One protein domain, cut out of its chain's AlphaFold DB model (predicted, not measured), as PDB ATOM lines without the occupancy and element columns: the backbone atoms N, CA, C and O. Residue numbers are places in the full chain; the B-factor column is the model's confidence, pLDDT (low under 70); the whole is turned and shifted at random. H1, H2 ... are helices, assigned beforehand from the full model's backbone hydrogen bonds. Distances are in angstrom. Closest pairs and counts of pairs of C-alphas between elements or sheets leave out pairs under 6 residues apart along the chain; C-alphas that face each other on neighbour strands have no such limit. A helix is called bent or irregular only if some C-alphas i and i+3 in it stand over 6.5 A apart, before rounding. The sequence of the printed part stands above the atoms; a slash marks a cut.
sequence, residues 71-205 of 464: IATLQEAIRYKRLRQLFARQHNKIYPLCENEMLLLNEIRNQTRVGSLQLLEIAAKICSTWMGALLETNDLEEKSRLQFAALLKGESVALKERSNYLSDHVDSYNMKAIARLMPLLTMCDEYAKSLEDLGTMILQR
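What this domain is: This is residues 71 to 205 of the 464 residues of an uncharacterized protein of Fibrobacter sp (UniProt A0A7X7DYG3). A long helical hairpin, H5 and H6, makes the long axis; H3 runs beside H5, H4 crosses H5 at a steep tilt, and H2 packs on H5 with its residues 81 to 86 alone and runs away from it, about perpendicular. Residues 171 to 177 stick out at the hairpin's turn. The 135 printed residues hold six named helices, H1 to H6, and no named strand: all helix, compact, radius of gyration of the C-alphas 15.9 A, spans 53 by 30 by 19 A.

Where its parts are: H6, residues 175 to 203, 41.2 A, ends at C-alpha 203 (17.288, -7.215, -10.590); it is only just irregular, C-alphas 180 and 183 being 6.8 A apart. H5 is 142 to 169, 40.6 A; H4 117 to 137; H3 99 to 112; H2 81 to 92; H1 71 to 77, from C-alpha 71 (4.832, -12.860, -3.646).

How they stand to each other: H5 touches H6 at a shallow tilt of 10 degrees, opposite ways; closest C-alphas, Ala 149 and Gly 199, 4.2 A. H3 touches H5: Thr 112 and Gln 147, C-alphas 5.2 A. Every O i to N i+4 pair is within hydrogen-bond range in H1 to H5; 23 of 25 in H6.

The domain as a whole: The printed part has no cut and no long link. Residues 71, 72, 94 and 138 have pLDDT under 70.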
ATOM      1  N   ILE A  71       4.988 -13.092  -5.087       67.50
ATOM      2  CA  ILE A  71       4.832 -12.860  -3.646       67.50
ATOM      3  C   ILE A  71       4.853 -14.143  -2.796       67.50
ATOM      4  O   ILE A  71       5.658 -14.239  -1.875       67.50
ATOM      5  N   ALA A  72       3.989 -15.135  -3.053       66.81
ATOM      6  CA  ALA A  72       3.935 -16.352  -2.222       66.81
ATOM      7  C   ALA A  72       5.192 -17.216  -2.407       66.81
ATOM      8  O   ALA A  72       5.709 -17.813  -1.462       66.81
ATOM      9  N   THR A  73       5.721 -17.237  -3.632       72.94
ATOM     10  CA  THR A  73       7.004 -17.870  -3.942       72.94
ATOM     11  C   THR A  73       8.127 -17.171  -3.191       72.94
ATOM     12  O   THR A  73       8.933 -17.851  -2.570       72.94
ATOM     13  N   LEU A  74       8.143 -15.834  -3.170       77.75
ATOM     14  CA  LEU A  74       9.104 -15.047  -2.403       77.75
ATOM     15  C   LEU A  74       8.988 -15.326  -0.897       77.75
ATOM     16  O   LEU A  74      10.003 -15.585  -0.260       77.75
ATOM     17  N   GLN A  75       7.773 -15.377  -0.341       81.12
ATOM     18  CA  GLN A  75       7.516 -15.692   1.073       81.12
ATOM     19  C   GLN A  75       8.043 -17.069   1.499       81.12
ATOM     20  O   GLN A  75       8.558 -17.217   2.611       81.12
ATOM     21  N   GLU A  76       7.929 -18.081   0.639       81.25
ATOM     22  CA  GLU A  76       8.531 -19.390   0.906       81.25
ATOM     23  C   GLU A  76      10.049 -19.364   0.662       81.25
ATOM     24  O   GLU A  76      10.815 -19.909   1.459       81.25
ATOM     25  N   ALA A  77      10.507 -18.683  -0.390       84.81
ATOM     26  CA  ALA A  77      11.913 -18.604  -0.775       84.81
ATOM     27  C   ALA A  77      12.795 -17.939   0.284       84.81
ATOM     28  O   ALA A  77      13.887 -18.434   0.556       84.81
ATOM     29  N   ILE A  78      12.324 -16.865   0.930       88.81
ATOM     30  CA  ILE A  78      13.079 -16.144   1.974       88.81
ATOM     31  C   ILE A  78      13.336 -16.986   3.227       88.81
ATOM     32  O   ILE A  78      14.158 -16.619   4.069       88.81
ATOM     33  N   ARG A  79      12.665 -18.136   3.368       87.25
ATOM     34  CA  ARG A  79      12.989 -19.117   4.412       87.25
ATOM     35  C   ARG A  79      14.321 -19.814   4.134       87.25
ATOM     36  O   ARG A  79      14.892 -20.378   5.066       87.25
ATOM     37  N   TYR A  80      14.817 -19.759   2.895       90.56
ATOM     38  CA  TYR A  80      16.107 -20.291   2.448       90.56
ATOM     39  C   TYR A  80      16.334 -21.735   2.904       90.56
ATOM     40  O   TYR A  80      17.374 -22.081   3.468       90.56
ATOM     41  N   LYS A  81      15.311 -22.583   2.747       90.44
ATOM     42  CA  LYS A  81      15.286 -23.943   3.300       90.44
ATOM     43  C   LYS A  81      16.448 -24.781   2.765       90.44
ATOM     44  O   LYS A  81      17.039 -25.545   3.531       90.44
ATOM     45  N   ARG A  82      16.785 -24.652   1.478       91.06
ATOM     46  CA  ARG A  82      17.867 -25.413   0.836       91.06
ATOM     47  C   ARG A  82      19.232 -24.853   1.177       91.06
ATOM     48  O   ARG A  82      20.109 -25.628   1.554       91.06
ATOM     49  N   LEU A  83      19.394 -23.535   1.180       91.88
ATOM     50  CA  LEU A  83      20.632 -22.925   1.657       91.88
ATOM     51  C   LEU A  83      20.903 -23.260   3.128       91.88
ATOM     52  O   LEU A  83      22.021 -23.648   3.455       91.88
ATOM     53  N   ARG A  84      19.897 -23.227   4.012       91.81
ATOM     54  CA  ARG A  84      20.052 -23.651   5.416       91.81
ATOM     55  C   ARG A  84      20.574 -25.080   5.519       91.81
ATOM     56  O   ARG A  84      21.492 -25.335   6.294       91.81
ATOM     57  N   GLN A  85      20.032 -25.999   4.718       89.25
ATOM     58  CA  GLN A  85      20.505 -27.386   4.662       89.25
ATOM     59  C   GLN A  85      21.967 -27.478   4.195       89.25
ATOM     60  O   GLN A  85      22.739 -28.232   4.787       89.25
ATOM     61  N   LEU A  86      22.365 -26.700   3.184       89.94
ATOM     62  CA  LEU A  86      23.749 -26.659   2.696       89.94
ATOM     63  C   LEU A  86      24.723 -26.088   3.735       89.94
ATOM     64  O   LEU A  86      25.735 -26.723   4.034       89.94
ATOM     65  N   PHE A  87      24.406 -24.940   4.341       89.81
ATOM     66  CA  PHE A  87      25.236 -24.339   5.391       89.81
ATOM     67  C   PHE A  87      25.343 -25.246   6.626       89.81
ATOM     68  O   PHE A  87      26.425 -25.373   7.197       89.81
ATOM     69  N   ALA A  88      24.259 -25.926   7.016       88.44
ATOM     70  CA  ALA A  88      24.283 -26.895   8.112       88.44
ATOM     71  C   ALA A  88      25.170 -28.111   7.793       88.44
ATOM     72  O   ALA A  88      25.960 -28.534   8.637       88.44
ATOM     73  N   ARG A  89      25.101 -28.648   6.564       88.69
ATOM     74  CA  ARG A  89      25.988 -29.733   6.106       88.69
ATOM     75  C   ARG A  89      27.455 -29.312   6.130       88.69
ATOM     76  O   ARG A  89      28.283 -30.061   6.644       88.69
ATOM     77  N   GLN A  90      27.760 -28.109   5.640       86.81
ATOM     78  CA  GLN A  90      29.116 -27.559   5.673       86.81
ATOM     79  C   GLN A  90      29.645 -27.431   7.105       86.81
ATOM     80  O   GLN A  90      30.790 -27.788   7.376       86.81
ATOM     81  N   HIS A  91      28.812 -26.921   8.016       84.44
ATOM     82  CA  HIS A  91      29.188 -26.693   9.407       84.44
ATOM     83  C   HIS A  91      29.442 -28.004  10.154       84.44
ATOM     84  O   HIS A  91      30.474 -28.155  10.804       84.44
ATOM     85  N   ASN A  92      28.534 -28.972  10.011       83.06
ATOM     86  CA  ASN A  92      28.597 -30.224  10.757       83.06
ATOM     87  C   ASN A  92      29.618 -31.222  10.181       83.06
ATOM     88  O   ASN A  92      29.927 -32.208  10.841       83.06
ATOM     89  N   LYS A  93      30.126 -31.005   8.957       77.38
ATOM     90  CA  LYS A  93      31.071 -31.894   8.245       77.38
ATOM     91  C   LYS A  93      30.612 -33.361   8.123       77.38
ATOM     92  O   LYS A  93      31.425 -34.232   7.836       77.38
ATOM     93  N   ILE A  94      29.318 -33.638   8.316       66.38
ATOM     94  CA  ILE A  94      28.753 -35.001   8.307       66.38
ATOM     95  C   ILE A  94      28.727 -35.569   6.881       66.38
ATOM     96  O   ILE A  94      28.965 -36.754   6.681       66.38
ATOM     97  N   TYR A  95      28.474 -34.714   5.885       72.62
ATOM     98  CA  TYR A  95      28.492 -35.078   4.471       72.62
ATOM     99  C   TYR A  95      29.283 -34.033   3.684       72.62
ATOM    100  O   TYR A  95      28.937 -32.849   3.781       72.62
ATOM    101  N   PRO A  96      30.306 -34.434   2.905       77.38
ATOM    102  CA  PRO A  96      31.048 -33.498   2.077       77.38
ATOM    103  C   PRO A  96      30.109 -32.839   1.063       77.38
ATOM    104  O   PRO A  96      29.129 -33.434   0.603       77.38
ATOM    105  N   LEU A  97      30.391 -31.575   0.771       84.12
ATOM    106  CA  LEU A  97      29.723 -30.844  -0.295       84.12
ATOM    107  C   LEU A  97      30.389 -31.189  -1.627       84.12
ATOM    108  O   LEU A  97      31.608 -31.370  -1.667       84.12
ATOM    109  N   CYS A  98      29.610 -31.278  -2.703       84.38
ATOM    110  CA  CYS A  98      30.188 -31.414  -4.041       84.38
ATOM    111  C   CYS A  98      30.841 -30.095  -4.499       84.38
ATOM    112  O   CYS A  98      30.675 -29.045  -3.872       84.38
ATOM    113  N   GLU A  99      31.588 -30.139  -5.604       86.56
ATOM    114  CA  GLU A  99      32.268 -28.961  -6.157       86.56
ATOM    115  C   GLU A  99      31.282 -27.821  -6.467       86.56
ATOM    116  O   GLU A  99      31.506 -26.687  -6.048       86.56
ATOM    117  N   ASN A 100      30.139 -28.134  -7.085       86.94
ATOM    118  CA  ASN A 100      29.090 -27.155  -7.383       86.94
ATOM    119  C   ASN A 100      28.490 -26.532  -6.114       86.94
ATOM    120  O   ASN A 100      28.312 -25.317  -6.046       86.94
ATOM    121  N   GLU A 101      28.219 -27.339  -5.082       89.62
ATOM    122  CA  GLU A 101      27.729 -26.853  -3.784       89.62
ATOM    123  C   GLU A 101      28.759 -25.922  -3.118       89.62
ATOM    124  O   GLU A 101      28.394 -24.902  -2.531       89.62
ATOM    125  N   MET A 102      30.055 -26.225  -3.233       89.06
ATOM    126  CA  MET A 102      31.129 -25.371  -2.714       89.06
ATOM    127  C   MET A 102      31.261 -24.058  -3.492       89.06
ATOM    128  O   MET A 102      31.399 -22.996  -2.877       89.06
ATOM    129  N   LEU A 103      31.190 -24.110  -4.825       91.00
ATOM    130  CA  LEU A 103      31.191 -22.928  -5.691       91.00
ATOM    131  C   LEU A 103      30.006 -22.013  -5.372       91.00
ATOM    132  O   LEU A 103      30.200 -20.811  -5.189       91.00
ATOM    133  N   LEU A 104      28.815 -22.588  -5.201       91.19
ATOM    134  CA  LEU A 104      27.609 -21.872  -4.798       91.19
ATOM    135  C   LEU A 104      27.801 -21.125  -3.472       91.19
ATOM    136  O   LEU A 104      27.507 -19.932  -3.377       91.19
ATOM    137  N   LEU A 105      28.317 -21.797  -2.437       90.56
ATOM    138  CA  LEU A 105      28.542 -21.155  -1.139       90.56
ATOM    139  C   LEU A 105      29.579 -20.028  -1.222       90.56
ATOM    140  O   LEU A 105      29.429 -19.011  -0.543       90.56
ATOM    141  N   ASN A 106      30.607 -20.177  -2.058       90.12
ATOM    142  CA  ASN A 106      31.587 -19.120  -2.301       90.12
ATOM    143  C   ASN A 106      30.973 -17.927  -3.053       90.12
ATOM    144  O   ASN A 106      31.222 -16.783  -2.675       90.12
ATOM    145  N   GLU A 107      30.131 -18.167  -4.062       90.69
ATOM    146  CA  GLU A 107      29.417 -17.108  -4.789       90.69
ATOM    147  C   GLU A 107      28.506 -16.309  -3.843       90.69
ATOM    148  O   GLU A 107      28.578 -15.078  -3.804       90.69
ATOM    149  N   ILE A 108      27.735 -17.001  -2.996       91.62
ATOM    150  CA  ILE A 108      26.863 -16.372  -1.994       91.62
ATOM    151  C   ILE A 108      27.682 -15.533  -1.013       91.62
ATOM    152  O   ILE A 108      27.329 -14.379  -0.754       91.62
ATOM    153  N   ARG A 109      28.796 -16.062  -0.493       90.56
ATOM    154  CA  ARG A 109      29.692 -15.326   0.414       90.56
ATOM    155  C   ARG A 109      30.196 -14.033  -0.210       90.56
ATOM    156  O   ARG A 109      30.147 -12.988   0.439       90.56
ATOM    157  N   ASN A 110      30.625 -14.094  -1.465       88.81
ATOM    158  CA  ASN A 110      31.183 -12.948  -2.171       88.81
ATOM    159  C   ASN A 110      30.123 -11.876  -2.463       88.81
ATOM    160  O   ASN A 110      30.389 -10.688  -2.292       88.81
ATOM    161  N   GLN A 111      28.912 -12.281  -2.856       87.75
ATOM    162  CA  GLN A 111      27.849 -11.350  -3.254       87.75
ATOM    163  C   GLN A 111      27.057 -10.781  -2.062       87.75
ATOM    164  O   GLN A 111      26.566  -9.654  -2.123       87.75
ATOM    165  N   THR A 112      26.938 -11.527  -0.958       86.44
ATOM    166  CA  THR A 112      26.002 -11.200   0.140       86.44
ATOM    167  C   THR A 112      26.669 -11.044   1.505       86.44
ATOM    168  O   THR A 112      26.034 -10.566   2.441       86.44
ATOM    169  N   ARG A 113      27.949 -11.425   1.642       85.25
ATOM    170  CA  ARG A 113      28.677 -11.556   2.923       85.25
ATOM    171  C   ARG A 113      28.086 -12.594   3.890       85.25
ATOM    172  O   ARG A 113      28.525 -12.678   5.037       85.25
ATOM    173  N   VAL A 114      27.133 -13.419   3.451       89.25
ATOM    174  CA  VAL A 114      26.576 -14.517   4.252       89.25
ATOM    175  C   VAL A 114      27.540 -15.703   4.233       89.25
ATOM    176  O   VAL A 114      27.644 -16.426   3.245       89.25
ATOM    177  N   GLY A 115      28.277 -15.890   5.332       87.00
ATOM    178  CA  GLY A 115      29.293 -16.944   5.463       87.00
ATOM    179  C   GLY A 115      28.940 -18.111   6.381       87.00
ATOM    180  O   GLY A 115      29.644 -19.121   6.358       87.00
ATOM    181  N   SER A 116      27.864 -18.003   7.159       89.44
ATOM    182  CA  SER A 116      27.472 -18.989   8.167       89.44
ATOM    183  C   SER A 116      25.954 -19.155   8.239       89.44
ATOM    184  O   SER A 116      25.204 -18.296   7.773       89.44
ATOM    185  N   LEU A 117      25.501 -20.240   8.876       90.12
ATOM    186  CA  LEU A 117      24.075 -20.493   9.108       90.12
ATOM    187  C   LEU A 117      23.407 -19.351   9.896       90.12
ATOM    188  O   LEU A 117      22.329 -18.901   9.529       90.12
ATOM    189  N   GLN A 118      24.086 -18.826  10.919       91.50
ATOM    190  CA  GLN A 118      23.602 -17.698  11.725       91.50
ATOM    191  C   GLN A 118      23.411 -16.432  10.878       91.50
ATOM    192  O   GLN A 118      22.392 -15.753  10.981       91.50
ATOM    193  N   LEU A 119      24.370 -16.126   9.994       92.31
ATOM    194  CA  LEU A 119      24.256 -14.983   9.086       92.31
ATOM    195  C   LEU A 119      23.136 -15.182   8.058       92.31
ATOM    196  O   LEU A 119      22.486 -14.209   7.689       92.31
ATOM    197  N   LEU A 120      22.869 -16.420   7.632       92.69
ATOM    198  CA  LEU A 120      21.749 -16.724   6.739       92.69
ATOM    199  C   LEU A 120      20.395 -16.516   7.433       92.69
ATOM    200  O   LEU A 120      19.462 -16.010   6.817       92.69
ATOM    201  N   GLU A 121      20.274 -16.866   8.713       90.56
ATOM    202  CA  GLU A 121      19.057 -16.605   9.494       90.56
ATOM    203  C   GLU A 121      18.797 -15.106   9.679       90.56
ATOM    204  O   GLU A 121      17.653 -14.658   9.582       90.56
ATOM    205  N   ILE A 122      19.854 -14.317   9.890       91.88
ATOM    206  CA  ILE A 122      19.767 -12.852   9.917       91.88
ATOM    207  C   ILE A 122      19.364 -12.325   8.535       91.88
ATOM    208  O   ILE A 122      18.434 -11.525   8.433       91.88
ATOM    209  N   ALA A 123      20.000 -12.815   7.468       91.81
ATOM    210  CA  ALA A 123      19.674 -12.435   6.099       91.81
ATOM    211  C   ALA A 123      18.217 -12.759   5.738       91.81
ATOM    212  O   ALA A 123      17.567 -11.943   5.096       91.81
ATOM    213  N   ALA A 124      17.664 -13.885   6.200       91.44
ATOM    214  CA  ALA A 124      16.250 -14.230   6.019       91.44
ATOM    215  C   ALA A 124      15.307 -13.185   6.642       91.44
ATOM    216  O   ALA A 124      14.326 -12.776   6.016       91.44
ATOM    217  N   LYS A 125      15.621 -12.705   7.854       91.94
ATOM    218  CA  LYS A 125      14.842 -11.646   8.522       91.94
ATOM    219  C   LYS A 125      14.926 -10.322   7.761       91.94
ATOM    220  O   LYS A 125      13.901  -9.683   7.551       91.94
ATOM    221  N   ILE A 126      16.118  -9.949   7.293       92.25
ATOM    222  CA  ILE A 126      16.331  -8.743   6.475       92.25
ATOM    223  C   ILE A 126      15.608  -8.856   5.121       92.25
ATOM    224  O   ILE A 126      14.938  -7.929   4.686       92.25
ATOM    225  N   CYS A 127      15.660 -10.012   4.462       91.56
ATOM    226  CA  CYS A 127      14.944 -10.223   3.203       91.56
ATOM    227  C   CYS A 127      13.423 -10.168   3.391       91.56
ATOM    228  O   CYS A 127      12.714  -9.773   2.473       91.56
ATOM    229  N   SER A 128      12.915 -10.513   4.579       89.88
ATOM    230  CA  SER A 128      11.491 -10.361   4.904       89.88
ATOM    231  C   SER A 128      11.074  -8.887   4.946       89.88
ATOM    232  O   SER A 128       9.999  -8.547   4.456       89.88
ATOM    233  N   THR A 129      11.921  -7.997   5.479       90.06
ATOM    234  CA  THR A 129      11.638  -6.553   5.480       90.06
ATOM    235  C   THR A 129      11.787  -5.947   4.087       90.06
ATOM    236  O   THR A 129      10.944  -5.152   3.681       90.06
ATOM    237  N   TRP A 130      12.792  -6.372   3.312       91.62
ATOM    238  CA  TRP A 130      12.930  -5.976   1.907       91.62
ATOM    239  C   TRP A 130      11.757  -6.435   1.052       91.62
ATOM    240  O   TRP A 130      11.275  -5.670   0.229       91.62
ATOM    241  N   MET A 131      11.258  -7.652   1.260       88.00
ATOM    242  CA  MET A 131      10.037  -8.108   0.604       88.00
ATOM    243  C   MET A 131       8.869  -7.167   0.916       88.00
ATOM    244  O   MET A 131       8.204  -6.737  -0.016       88.00
ATOM    245  N   GLY A 132       8.645  -6.798   2.182       81.62
ATOM    246  CA  GLY A 132       7.596  -5.838   2.551       81.62
ATOM    247  C   GLY A 132       7.736  -4.500   1.817       81.62
ATOM    248  O   GLY A 132       6.808  -4.069   1.141       81.62
ATOM    249  N   ALA A 133       8.932  -3.905   1.851       83.56
ATOM    250  CA  ALA A 133       9.214  -2.648   1.158       83.56
ATOM    251  C   ALA A 133       9.019  -2.749  -0.363       83.56
ATOM    252  O   ALA A 133       8.465  -1.840  -0.976       83.56
ATOM    253  N   LEU A 134       9.431  -3.862  -0.973       82.69
ATOM    254  CA  LEU A 134       9.267  -4.124  -2.401       82.69
ATOM    255  C   LEU A 134       7.789  -4.237  -2.796       82.69
ATOM    256  O   LEU A 134       7.421  -3.773  -3.869       82.69
ATOM    257  N   LEU A 135       6.939  -4.810  -1.940       75.81
ATOM    258  CA  LEU A 135       5.494  -4.898  -2.182       75.81
ATOM    259  C   LEU A 135       4.782  -3.549  -2.031       75.81
ATOM    260  O   LEU A 135       3.814  -3.288  -2.739       75.81
ATOM    261  N   GLU A 136       5.258  -2.694  -1.128       74.88
ATOM    262  CA  GLU A 136       4.681  -1.366  -0.896       74.88
ATOM    263  C   GLU A 136       5.134  -0.341  -1.942       74.88
ATOM    264  O   GLU A 136       4.336   0.462  -2.422       74.88
ATOM    265  N   THR A 137       6.418  -0.360  -2.300       76.38
ATOM    266  CA  THR A 137       7.054   0.708  -3.088       76.38
ATOM    267  C   THR A 137       7.440   0.286  -4.504       76.38
ATOM    268  O   THR A 137       7.820   1.136  -5.305       76.38
ATOM    269  N   ASN A 138       7.327  -1.007  -4.839       69.06
ATOM    270  CA  ASN A 138       7.799  -1.602  -6.096       69.06
ATOM    271  C   ASN A 138       9.293  -1.378  -6.397       69.06
ATOM    272  O   ASN A 138       9.725  -1.599  -7.529       69.06
ATOM    273  N   ASP A 139      10.105  -0.976  -5.415       77.19
ATOM    274  CA  ASP A 139      11.550  -0.836  -5.592       77.19
ATOM    275  C   ASP A 139      12.313  -1.179  -4.304       77.19
ATOM    276  O   ASP A 139      11.769  -1.270  -3.205       77.19
ATOM    277  N   LEU A 140      13.614  -1.390  -4.460       86.06
ATOM    278  CA  LEU A 140      14.575  -1.559  -3.377       86.06
ATOM    279  C   LEU A 140      15.837  -0.777  -3.710       86.06
ATOM    280  O   LEU A 140      16.219  -0.672  -4.878       86.06
ATOM    281  N   GLU A 141      16.548  -0.308  -2.688       90.81
ATOM    282  CA  GLU A 141      17.899   0.226  -2.866       90.81
ATOM    283  C   GLU A 141      18.779  -0.778  -3.636       90.81
ATOM    284  O   GLU A 141      18.683  -1.991  -3.432       90.81
ATOM    285  N   GLU A 142      19.640  -0.279  -4.527       89.56
ATOM    286  CA  GLU A 142      20.450  -1.086  -5.448       89.56
ATOM    287  C   GLU A 142      21.217  -2.214  -4.743       89.56
ATOM    288  O   GLU A 142      21.170  -3.369  -5.168       89.56
ATOM    289  N   LYS A 143      21.858  -1.912  -3.610       90.31
ATOM    290  CA  LYS A 143      22.612  -2.900  -2.833       90.31
ATOM    291  C   LYS A 143      21.715  -3.992  -2.242       90.31
ATOM    292  O   LYS A 143      22.036  -5.173  -2.366       90.31
ATOM    293  N   SER A 144      20.598  -3.605  -1.627       91.12
ATOM    294  CA  SER A 144      19.610  -4.527  -1.046       91.12
ATOM    295  C   SER A 144      19.038  -5.456  -2.113       91.12
ATOM    296  O   SER A 144      18.936  -6.663  -1.918       91.12
ATOM    297  N   ARG A 145      18.758  -4.912  -3.296       90.81
ATOM    298  CA  ARG A 145      18.248  -5.649  -4.451       90.81
ATOM    299  C   ARG A 145      19.238  -6.676  -4.993       90.81
ATOM    300  O   ARG A 145      18.850  -7.821  -5.216       90.81
ATOM    301  N   LEU A 146      20.503  -6.287  -5.180       91.25
ATOM    302  CA  LEU A 146      21.566  -7.194  -5.628       91.25
ATOM    303  C   LEU A 146      21.732  -8.366  -4.655       91.25
ATOM    304  O   LEU A 146      21.787  -9.520  -5.076       91.25
ATOM    305  N   GLN A 147      21.753  -8.080  -3.350       92.19
ATOM    306  CA  GLN A 147      21.872  -9.109  -2.318       92.19
ATOM    307  C   GLN A 147      20.643 -10.017  -2.260       92.19
ATOM    308  O   GLN A 147      20.786 -11.233  -2.142       92.19
ATOM    309  N   PHE A 148      19.445  -9.445  -2.378       92.00
ATOM    310  CA  PHE A 148      18.210 -10.215  -2.346       92.00
ATOM    311  C   PHE A 148      18.122 -11.179  -3.535       92.00
ATOM    312  O   PHE A 148      17.907 -12.378  -3.356       92.00
ATOM    313  N   ALA A 149      18.385 -10.685  -4.745       91.31
ATOM    314  CA  ALA A 149      18.405 -11.514  -5.942       91.31
ATOM    315  C   ALA A 149      19.488 -12.602  -5.890       91.31
ATOM    316  O   ALA A 149      19.229 -13.737  -6.292       91.31
ATOM    317  N   ALA A 150      20.674 -12.292  -5.355       91.69
ATOM    318  CA  ALA A 150      21.748 -13.267  -5.170       91.69
ATOM    319  C   ALA A 150      21.339 -14.417  -4.233       91.69
ATOM    320  O   ALA A 150      21.621 -15.577  -4.529       91.69
ATOM    321  N   LEU A 151      20.633 -14.129  -3.134       93.62
ATOM    322  CA  LEU A 151      20.145 -15.163  -2.215       93.62
ATOM    323  C   LEU A 151      19.035 -16.026  -2.835       93.62
ATOM    324  O   LEU A 151      19.042 -17.242  -2.645       93.62
ATOM    325  N   LEU A 152      18.125 -15.436  -3.618       92.00
ATOM    326  CA  LEU A 152      17.088 -16.188  -4.343       92.00
ATOM    327  C   LEU A 152      17.682 -17.090  -5.426       92.00
ATOM    328  O   LEU A 152      17.323 -18.265  -5.519       92.00
ATOM    329  N   LYS A 153      18.644 -16.569  -6.198       91.38
ATOM    330  CA  LYS A 153      19.446 -17.371  -7.127       91.38
ATOM    331  C   LYS A 153      20.170 -18.486  -6.370       91.38
ATOM    332  O   LYS A 153      20.186 -19.624  -6.829       91.38
ATOM    333  N   GLY A 154      20.711 -18.185  -5.191       92.19
ATOM    334  CA  GLY A 154      21.362 -19.163  -4.330       92.19
ATOM    335  C   GLY A 154      20.445 -20.325  -3.936       92.19
ATOM    336  O   GLY A 154      20.820 -21.486  -4.082       92.19
ATOM    337  N   GLU A 155      19.224 -20.023  -3.488       93.19
ATOM    338  CA  GLU A 155      18.204 -21.025  -3.147       93.19
ATOM    339  C   GLU A 155      17.767 -21.841  -4.374       93.19
ATOM    340  O   GLU A 155      17.621 -23.060  -4.275       93.19
ATOM    341  N   SER A 156      17.624 -21.195  -5.538       91.88
ATOM    342  CA  SER A 156      17.345 -21.864  -6.817       91.88
ATOM    343  C   SER A 156      18.423 -22.892  -7.173       91.88
ATOM    344  O   SER A 156      18.113 -24.061  -7.412       91.88
ATOM    345  N   VAL A 157      19.696 -22.485  -7.164       91.56
ATOM    346  CA  VAL A 157      20.820 -23.372  -7.497       91.56
ATOM    347  C   VAL A 157      20.940 -24.494  -6.467       91.56
ATOM    348  O   VAL A 157      21.089 -25.649  -6.850       91.56
ATOM    349  N   ALA A 158      20.773 -24.202  -5.173       91.62
ATOM    350  CA  ALA A 158      20.757 -25.224  -4.125       91.62
ATOM    351  C   ALA A 158      19.662 -26.285  -4.350       91.62
ATOM    352  O   ALA A 158      19.869 -27.472  -4.092       91.62
ATOM    353  N   LEU A 159      18.488 -25.866  -4.832       90.38
ATOM    354  CA  LEU A 159      17.402 -26.778  -5.170       90.38
ATOM    355  C   LEU A 159      17.717 -27.619  -6.417       90.38
ATOM    356  O   LEU A 159      17.458 -28.824  -6.395       90.38
ATOM    357  N   LYS A 160      18.320 -27.023  -7.457       89.75
ATOM    358  CA  LYS A 160      18.794 -27.751  -8.651       89.75
ATOM    359  C   LYS A 160      19.855 -28.788  -8.293       89.75
ATOM    360  O   LYS A 160      19.711 -29.941  -8.681       89.75
ATOM    361  N   GLU A 161      20.849 -28.441  -7.475       87.69
ATOM    362  CA  GLU A 161      21.867 -29.398  -7.015       87.69
ATOM    363  C   GLU A 161      21.245 -30.559  -6.229       87.69
ATOM    364  O   GLU A 161      21.651 -31.711  -6.373       87.69
ATOM    365  N   ARG A 162      20.186 -30.299  -5.450       86.00
ATOM    366  CA  ARG A 162      19.441 -31.375  -4.790       86.00
ATOM    367  C   ARG A 162      18.693 -32.269  -5.788       86.00
ATOM    368  O   ARG A 162      18.666 -33.482  -5.580       86.00
ATOM    369  N   SER A 163      18.087 -31.692  -6.826       89.38
ATOM    370  CA  SER A 163      17.431 -32.426  -7.925       89.38
ATOM    371  C   SER A 163      18.438 -33.313  -8.674       89.38
ATOM    372  O   SER A 163      18.209 -34.514  -8.857       89.38
ATOM    373  N   ASN A 164      19.613 -32.758  -8.988       88.44
ATOM    374  CA  ASN A 164      20.734 -33.463  -9.611       88.44
ATOM    375  C   ASN A 164      21.227 -34.610  -8.730       88.44
ATOM    376  O   ASN A 164      21.302 -35.740  -9.194       88.44
ATOM    377  N   TYR A 165      21.432 -34.370  -7.429       86.75
ATOM    378  CA  TYR A 165      21.821 -35.418  -6.485       86.75
ATOM    379  C   TYR A 165      20.834 -36.593  -6.488       86.75
ATOM    380  O   TYR A 165      21.248 -37.750  -6.521       86.75
ATOM    381  N   LEU A 166      19.524 -36.328  -6.465       88.50
ATOM    382  CA  LEU A 166      18.514 -37.391  -6.521       88.50
ATOM    383  C   LEU A 166      18.582 -38.172  -7.843       88.50
ATOM    384  O   LEU A 166      18.480 -39.398  -7.838       88.50
ATOM    385  N   SER A 167      18.804 -37.467  -8.951       89.62
ATOM    386  CA  SER A 167      18.986 -38.047 -10.287       89.62
ATOM    387  C   SER A 167      20.262 -38.904 -10.384       89.62
ATOM    388  O   SER A 167      20.263 -39.977 -10.988       89.62
ATOM    389  N   ASP A 168      21.334 -38.493  -9.710       86.81
ATOM    390  CA  ASP A 168      22.613 -39.209  -9.649       86.81
ATOM    391  C   ASP A 168      22.595 -40.448  -8.752       86.81
ATOM    392  O   ASP A 168      23.437 -41.328  -8.912       86.81
ATOM    393  N   HIS A 169      21.642 -40.553  -7.825       87.62
ATOM    394  CA  HIS A 169      21.614 -41.633  -6.829       87.62
ATOM    395  C   HIS A 169      20.449 -42.613  -7.008       87.62
ATOM    396  O   HIS A 169      20.398 -43.632  -6.320       87.62
ATOM    397  N   VAL A 170      19.521 -42.364  -7.940       88.38
ATOM    398  CA  VAL A 170      18.492 -43.354  -8.296       88.38
ATOM    399  C   VAL A 170      19.107 -44.507  -9.094       88.38
ATOM    400  O   VAL A 170      19.965 -44.292  -9.942       88.38
ATOM    401  N   ASP A 171      18.705 -45.750  -8.845       87.06
ATOM    402  CA  ASP A 171      19.171 -46.878  -9.658       87.06
ATOM    403  C   ASP A 171      18.620 -46.765 -11.092       87.06
ATOM    404  O   ASP A 171      17.413 -46.896 -11.315       87.06
ATOM    405  N   SER A 172      19.509 -46.540 -12.067       85.06
ATOM    406  CA  SER A 172      19.150 -46.392 -13.481       85.06
ATOM    407  C   SER A 172      18.604 -47.683 -14.103       85.06
ATOM    408  O   SER A 172      17.972 -47.623 -15.158       85.06
ATOM    409  N   TYR A 173      18.782 -48.841 -13.456       85.06
ATOM    410  CA  TYR A 173      18.210 -50.129 -13.867       85.06
ATOM    411  C   TYR A 173      16.792 -50.357 -13.331       85.06
ATOM    412  O   TYR A 173      16.024 -51.142 -13.909       85.06
ATOM    413  N   ASN A 174      16.406 -49.615 -12.291       88.00
ATOM    414  CA  ASN A 174      15.094 -49.684 -11.668       88.00
ATOM    415  C   ASN A 174      14.146 -48.609 -12.223       88.00
ATOM    416  O   ASN A 174      13.868 -47.587 -11.594       88.00
ATOM    417  N   MET A 175      13.575 -48.891 -13.397       85.56
ATOM    418  CA  MET A 175      12.625 -47.997 -14.082       85.56
ATOM    419  C   MET A 175      11.431 -47.590 -13.206       85.56
ATOM    420  O   MET A 175      10.935 -46.472 -13.324       85.56
ATOM    421  N   LYS A 176      10.990 -48.459 -12.285       84.12
ATOM    422  CA  LYS A 176       9.898 -48.149 -11.348       84.12
ATOM    423  C   LYS A 176      10.303 -47.083 -10.338       84.12
ATOM    424  O   LYS A 176       9.512 -46.190 -10.048       84.12
ATOM    425  N   ALA A 177      11.516 -47.175  -9.796       85.50
ATOM    426  CA  ALA A 177      12.041 -46.176  -8.872       85.50
ATOM    427  C   ALA A 177      12.193 -44.815  -9.564       85.50
ATOM    428  O   ALA A 177      11.762 -43.805  -9.012       85.50
ATOM    429  N   ILE A 178      12.705 -44.804 -10.799       86.44
ATOM    430  CA  ILE A 178      12.832 -43.582 -11.601       86.44
ATOM    431  C   ILE A 178      11.454 -42.976 -11.877       86.44
ATOM    432  O   ILE A 178      11.248 -41.793 -11.622       86.44
ATOM    433  N   ALA A 179      10.480 -43.784 -12.307       83.06
ATOM    434  CA  ALA A 179       9.127 -43.310 -12.591       83.06
ATOM    435  C   ALA A 179       8.456 -42.642 -11.376       83.06
ATOM    436  O   ALA A 179       7.780 -41.629 -11.530       83.06
ATOM    437  N   ARG A 180       8.679 -43.173 -10.167       82.06
ATOM    438  CA  ARG A 180       8.189 -42.578  -8.909       82.06
ATOM    439  C   ARG A 180       8.930 -41.301  -8.514       82.06
ATOM    440  O   ARG A 180       8.374 -40.480  -7.792       82.06
ATOM    441  N   LEU A 181      10.179 -41.151  -8.949       85.06
ATOM    442  CA  LEU A 181      11.004 -39.982  -8.662       85.06
ATOM    443  C   LEU A 181      10.664 -38.797  -9.581       85.06
ATOM    444  O   LEU A 181      10.779 -37.657  -9.137       85.06
ATOM    445  N   MET A 182      10.199 -39.042 -10.815       82.75
ATOM    446  CA  MET A 182       9.941 -37.980 -11.805       82.75
ATOM    447  C   MET A 182       9.061 -36.835 -11.281       82.75
ATOM    448  O   MET A 182       9.499 -35.694 -11.417       82.75
ATOM    449  N   PRO A 183       7.899 -37.074 -10.626       81.06
ATOM    450  CA  PRO A 183       7.080 -35.978 -10.104       81.06
ATOM    451  C   PRO A 183       7.852 -35.065  -9.155       81.06
ATOM    452  O   PRO A 183       7.708 -33.849  -9.202       81.06
ATOM    453  N   LEU A 184       8.722 -35.634  -8.316       83.69
ATOM    454  CA  LEU A 184       9.543 -34.853  -7.398       83.69
ATOM    455  C   LEU A 184      10.602 -34.018  -8.132       83.69
ATOM    456  O   LEU A 184      10.809 -32.867  -7.755       83.69
ATOM    457  N   LEU A 185      11.259 -34.577  -9.154       84.69
ATOM    458  CA  LEU A 185      12.278 -33.862  -9.936       84.69
ATOM    459  C   LEU A 185      11.667 -32.670 -10.668       84.69
ATOM    460  O   LEU A 185      12.147 -31.552 -10.513       84.69
ATOM    461  N   THR A 186      10.548 -32.874 -11.362       78.56
ATOM    462  CA  THR A 186       9.870 -31.789 -12.081       78.56
ATOM    463  C   THR A 186       9.392 -30.691 -11.139       78.56
ATOM    464  O   THR A 186       9.598 -29.518 -11.433       78.56
ATOM    465  N   MET A 187       8.848 -31.038  -9.967       77.81
ATOM    466  CA  MET A 187       8.487 -30.025  -8.969       77.81
ATOM    467  C   MET A 187       9.699 -29.217  -8.484       77.81
ATOM    468  O   MET A 187       9.586 -28.005  -8.285       77.81
ATOM    469  N   CYS A 188      10.852 -29.865  -8.282       84.00
ATOM    470  CA  CYS A 188      12.090 -29.175  -7.917       84.00
ATOM    471  C   CYS A 188      12.561 -28.234  -9.032       84.00
ATOM    472  O   CYS A 188      12.910 -27.091  -8.740       84.00
ATOM    473  N   ASP A 189      12.535 -28.685 -10.285       80.25
ATOM    474  CA  ASP A 189      13.022 -27.920 -11.432       80.25
ATOM    475  C   ASP A 189      12.123 -26.707 -11.730       80.25
ATOM    476  O   ASP A 189      12.622 -25.592 -11.902       80.25
ATOM    477  N   GLU A 190      10.798 -26.887 -11.701       77.12
ATOM    478  CA  GLU A 190       9.818 -25.802 -11.856       77.12
ATOM    479  C   GLU A 190       9.959 -24.750 -10.751       77.12
ATOM    480  O   GLU A 190       9.952 -23.541 -11.014       77.12
ATOM    481  N   TYR A 191      10.130 -25.193  -9.501       80.25
ATOM    482  CA  TYR A 191      10.305 -24.272  -8.386       80.25
ATOM    483  C   TYR A 191      11.648 -23.540  -8.474       80.25
ATOM    484  O   TYR A 191      11.688 -22.322  -8.314       80.25
ATOM    485  N   ALA A 192      12.735 -24.236  -8.818       85.50
ATOM    486  CA  ALA A 192      14.033 -23.603  -9.008       85.50
ATOM    487  C   ALA A 192      13.999 -22.559 -10.129       85.50
ATOM    488  O   ALA A 192      14.537 -21.462  -9.961       85.50
ATOM    489  N   LYS A 193      13.338 -22.863 -11.252       82.38
ATOM    490  CA  LYS A 193      13.167 -21.916 -12.355       82.38
ATOM    491  C   LYS A 193      12.383 -20.676 -11.918       82.38
ATOM    492  O   LYS A 193      12.820 -19.563 -12.184       82.38
ATOM    493  N   SER A 194      11.306 -20.863 -11.156       79.25
ATOM    494  CA  SER A 194      10.514 -19.755 -10.604       79.25
ATOM    495  C   SER A 194      11.357 -18.827  -9.716       79.25
ATOM    496  O   SER A 194      11.266 -17.609  -9.830       79.25
ATOM    497  N   LEU A 195      12.223 -19.387  -8.863       85.50
ATOM    498  CA  LEU A 195      13.134 -18.613  -8.008       85.50
ATOM    499  C   LEU A 195      14.182 -17.822  -8.806       85.50
ATOM    500  O   LEU A 195      14.531 -16.698  -8.444       85.50
ATOM    501  N   GLU A 196      14.687 -18.408  -9.889       85.69
ATOM    502  CA  GLU A 196      15.650 -17.766 -10.786       85.69
ATOM    503  C   GLU A 196      15.015 -16.601 -11.560       85.69
ATOM    504  O   GLU A 196      15.592 -15.511 -11.646       85.69
ATOM    505  N   ASP A 197      13.803 -16.810 -12.074       80.81
ATOM    506  CA  ASP A 197      13.043 -15.788 -12.793       80.81
ATOM    507  C   ASP A 197      12.674 -14.628 -11.858       80.81
ATOM    508  O   ASP A 197      12.855 -13.466 -12.222       80.81
ATOM    509  N   LEU A 198      12.294 -14.928 -10.613       81.81
ATOM    510  CA  LEU A 198      12.071 -13.945  -9.551       81.81
ATOM    511  C   LEU A 198      13.299 -13.096  -9.242       81.81
ATOM    512  O   LEU A 198      13.218 -11.866  -9.227       81.81
ATOM    513  N   GLY A 199      14.449 -13.737  -9.017       86.81
ATOM    514  CA  GLY A 199      15.708 -13.025  -8.804       86.81
ATOM    515  C   GLY A 199      16.025 -12.095  -9.979       86.81
ATOM    516  O   GLY A 199      16.399 -10.940  -9.779       86.81
ATOM    517  N   THR A 200      15.787 -12.558 -11.207       85.44
ATOM    518  CA  THR A 200      15.976 -11.766 -12.431       85.44
ATOM    519  C   THR A 200      15.002 -10.588 -12.519       85.44
ATOM    520  O   THR A 200      15.408  -9.483 -12.882       85.44
ATOM    521  N   MET A 201      13.730 -10.784 -12.167       81.12
ATOM    522  CA  MET A 201      12.722  -9.720 -12.141       81.12
ATOM    523  C   MET A 201      13.073  -8.631 -11.129       81.12
ATOM    524  O   MET A 201      13.042  -7.449 -11.482       81.12
ATOM    525  N   ILE A 202      13.488  -9.029  -9.921       85.50
ATOM    526  CA  ILE A 202      13.955  -8.117  -8.872       85.50
ATOM    527  C   ILE A 202      15.141  -7.294  -9.377       85.50
ATOM    528  O   ILE A 202      15.122  -6.072  -9.262       85.50
ATOM    529  N   LEU A 203      16.139  -7.925 -10.008       86.50
ATOM    530  CA  LEU A 203      17.288  -7.215 -10.590       86.50
ATOM    531  C   LEU A 203      16.870  -6.193 -11.653       86.50
ATOM    532  O   LEU A 203      17.388  -5.076 -11.677       86.50
ATOM    533  N   GLN A 204      15.914  -6.560 -12.507       84.12
ATOM    534  CA  GLN A 204      15.445  -5.747 -13.631       84.12
ATOM    535  C   GLN A 204      14.422  -4.666 -13.247       84.12
ATOM    536  O   GLN A 204      13.898  -4.011 -14.146       84.12
ATOM    537  N   ARG A 205      14.125  -4.462 -11.951       81.81
ATOM    538  CA  ARG A 205      13.065  -3.547 -11.470       81.81
ATOM    539  C   ARG A 205      11.694  -3.843 -12.093       81.81
ATOM    540  O   ARG A 205      10.901  -2.935 -12.339       81.81
TER     541      ARG A 205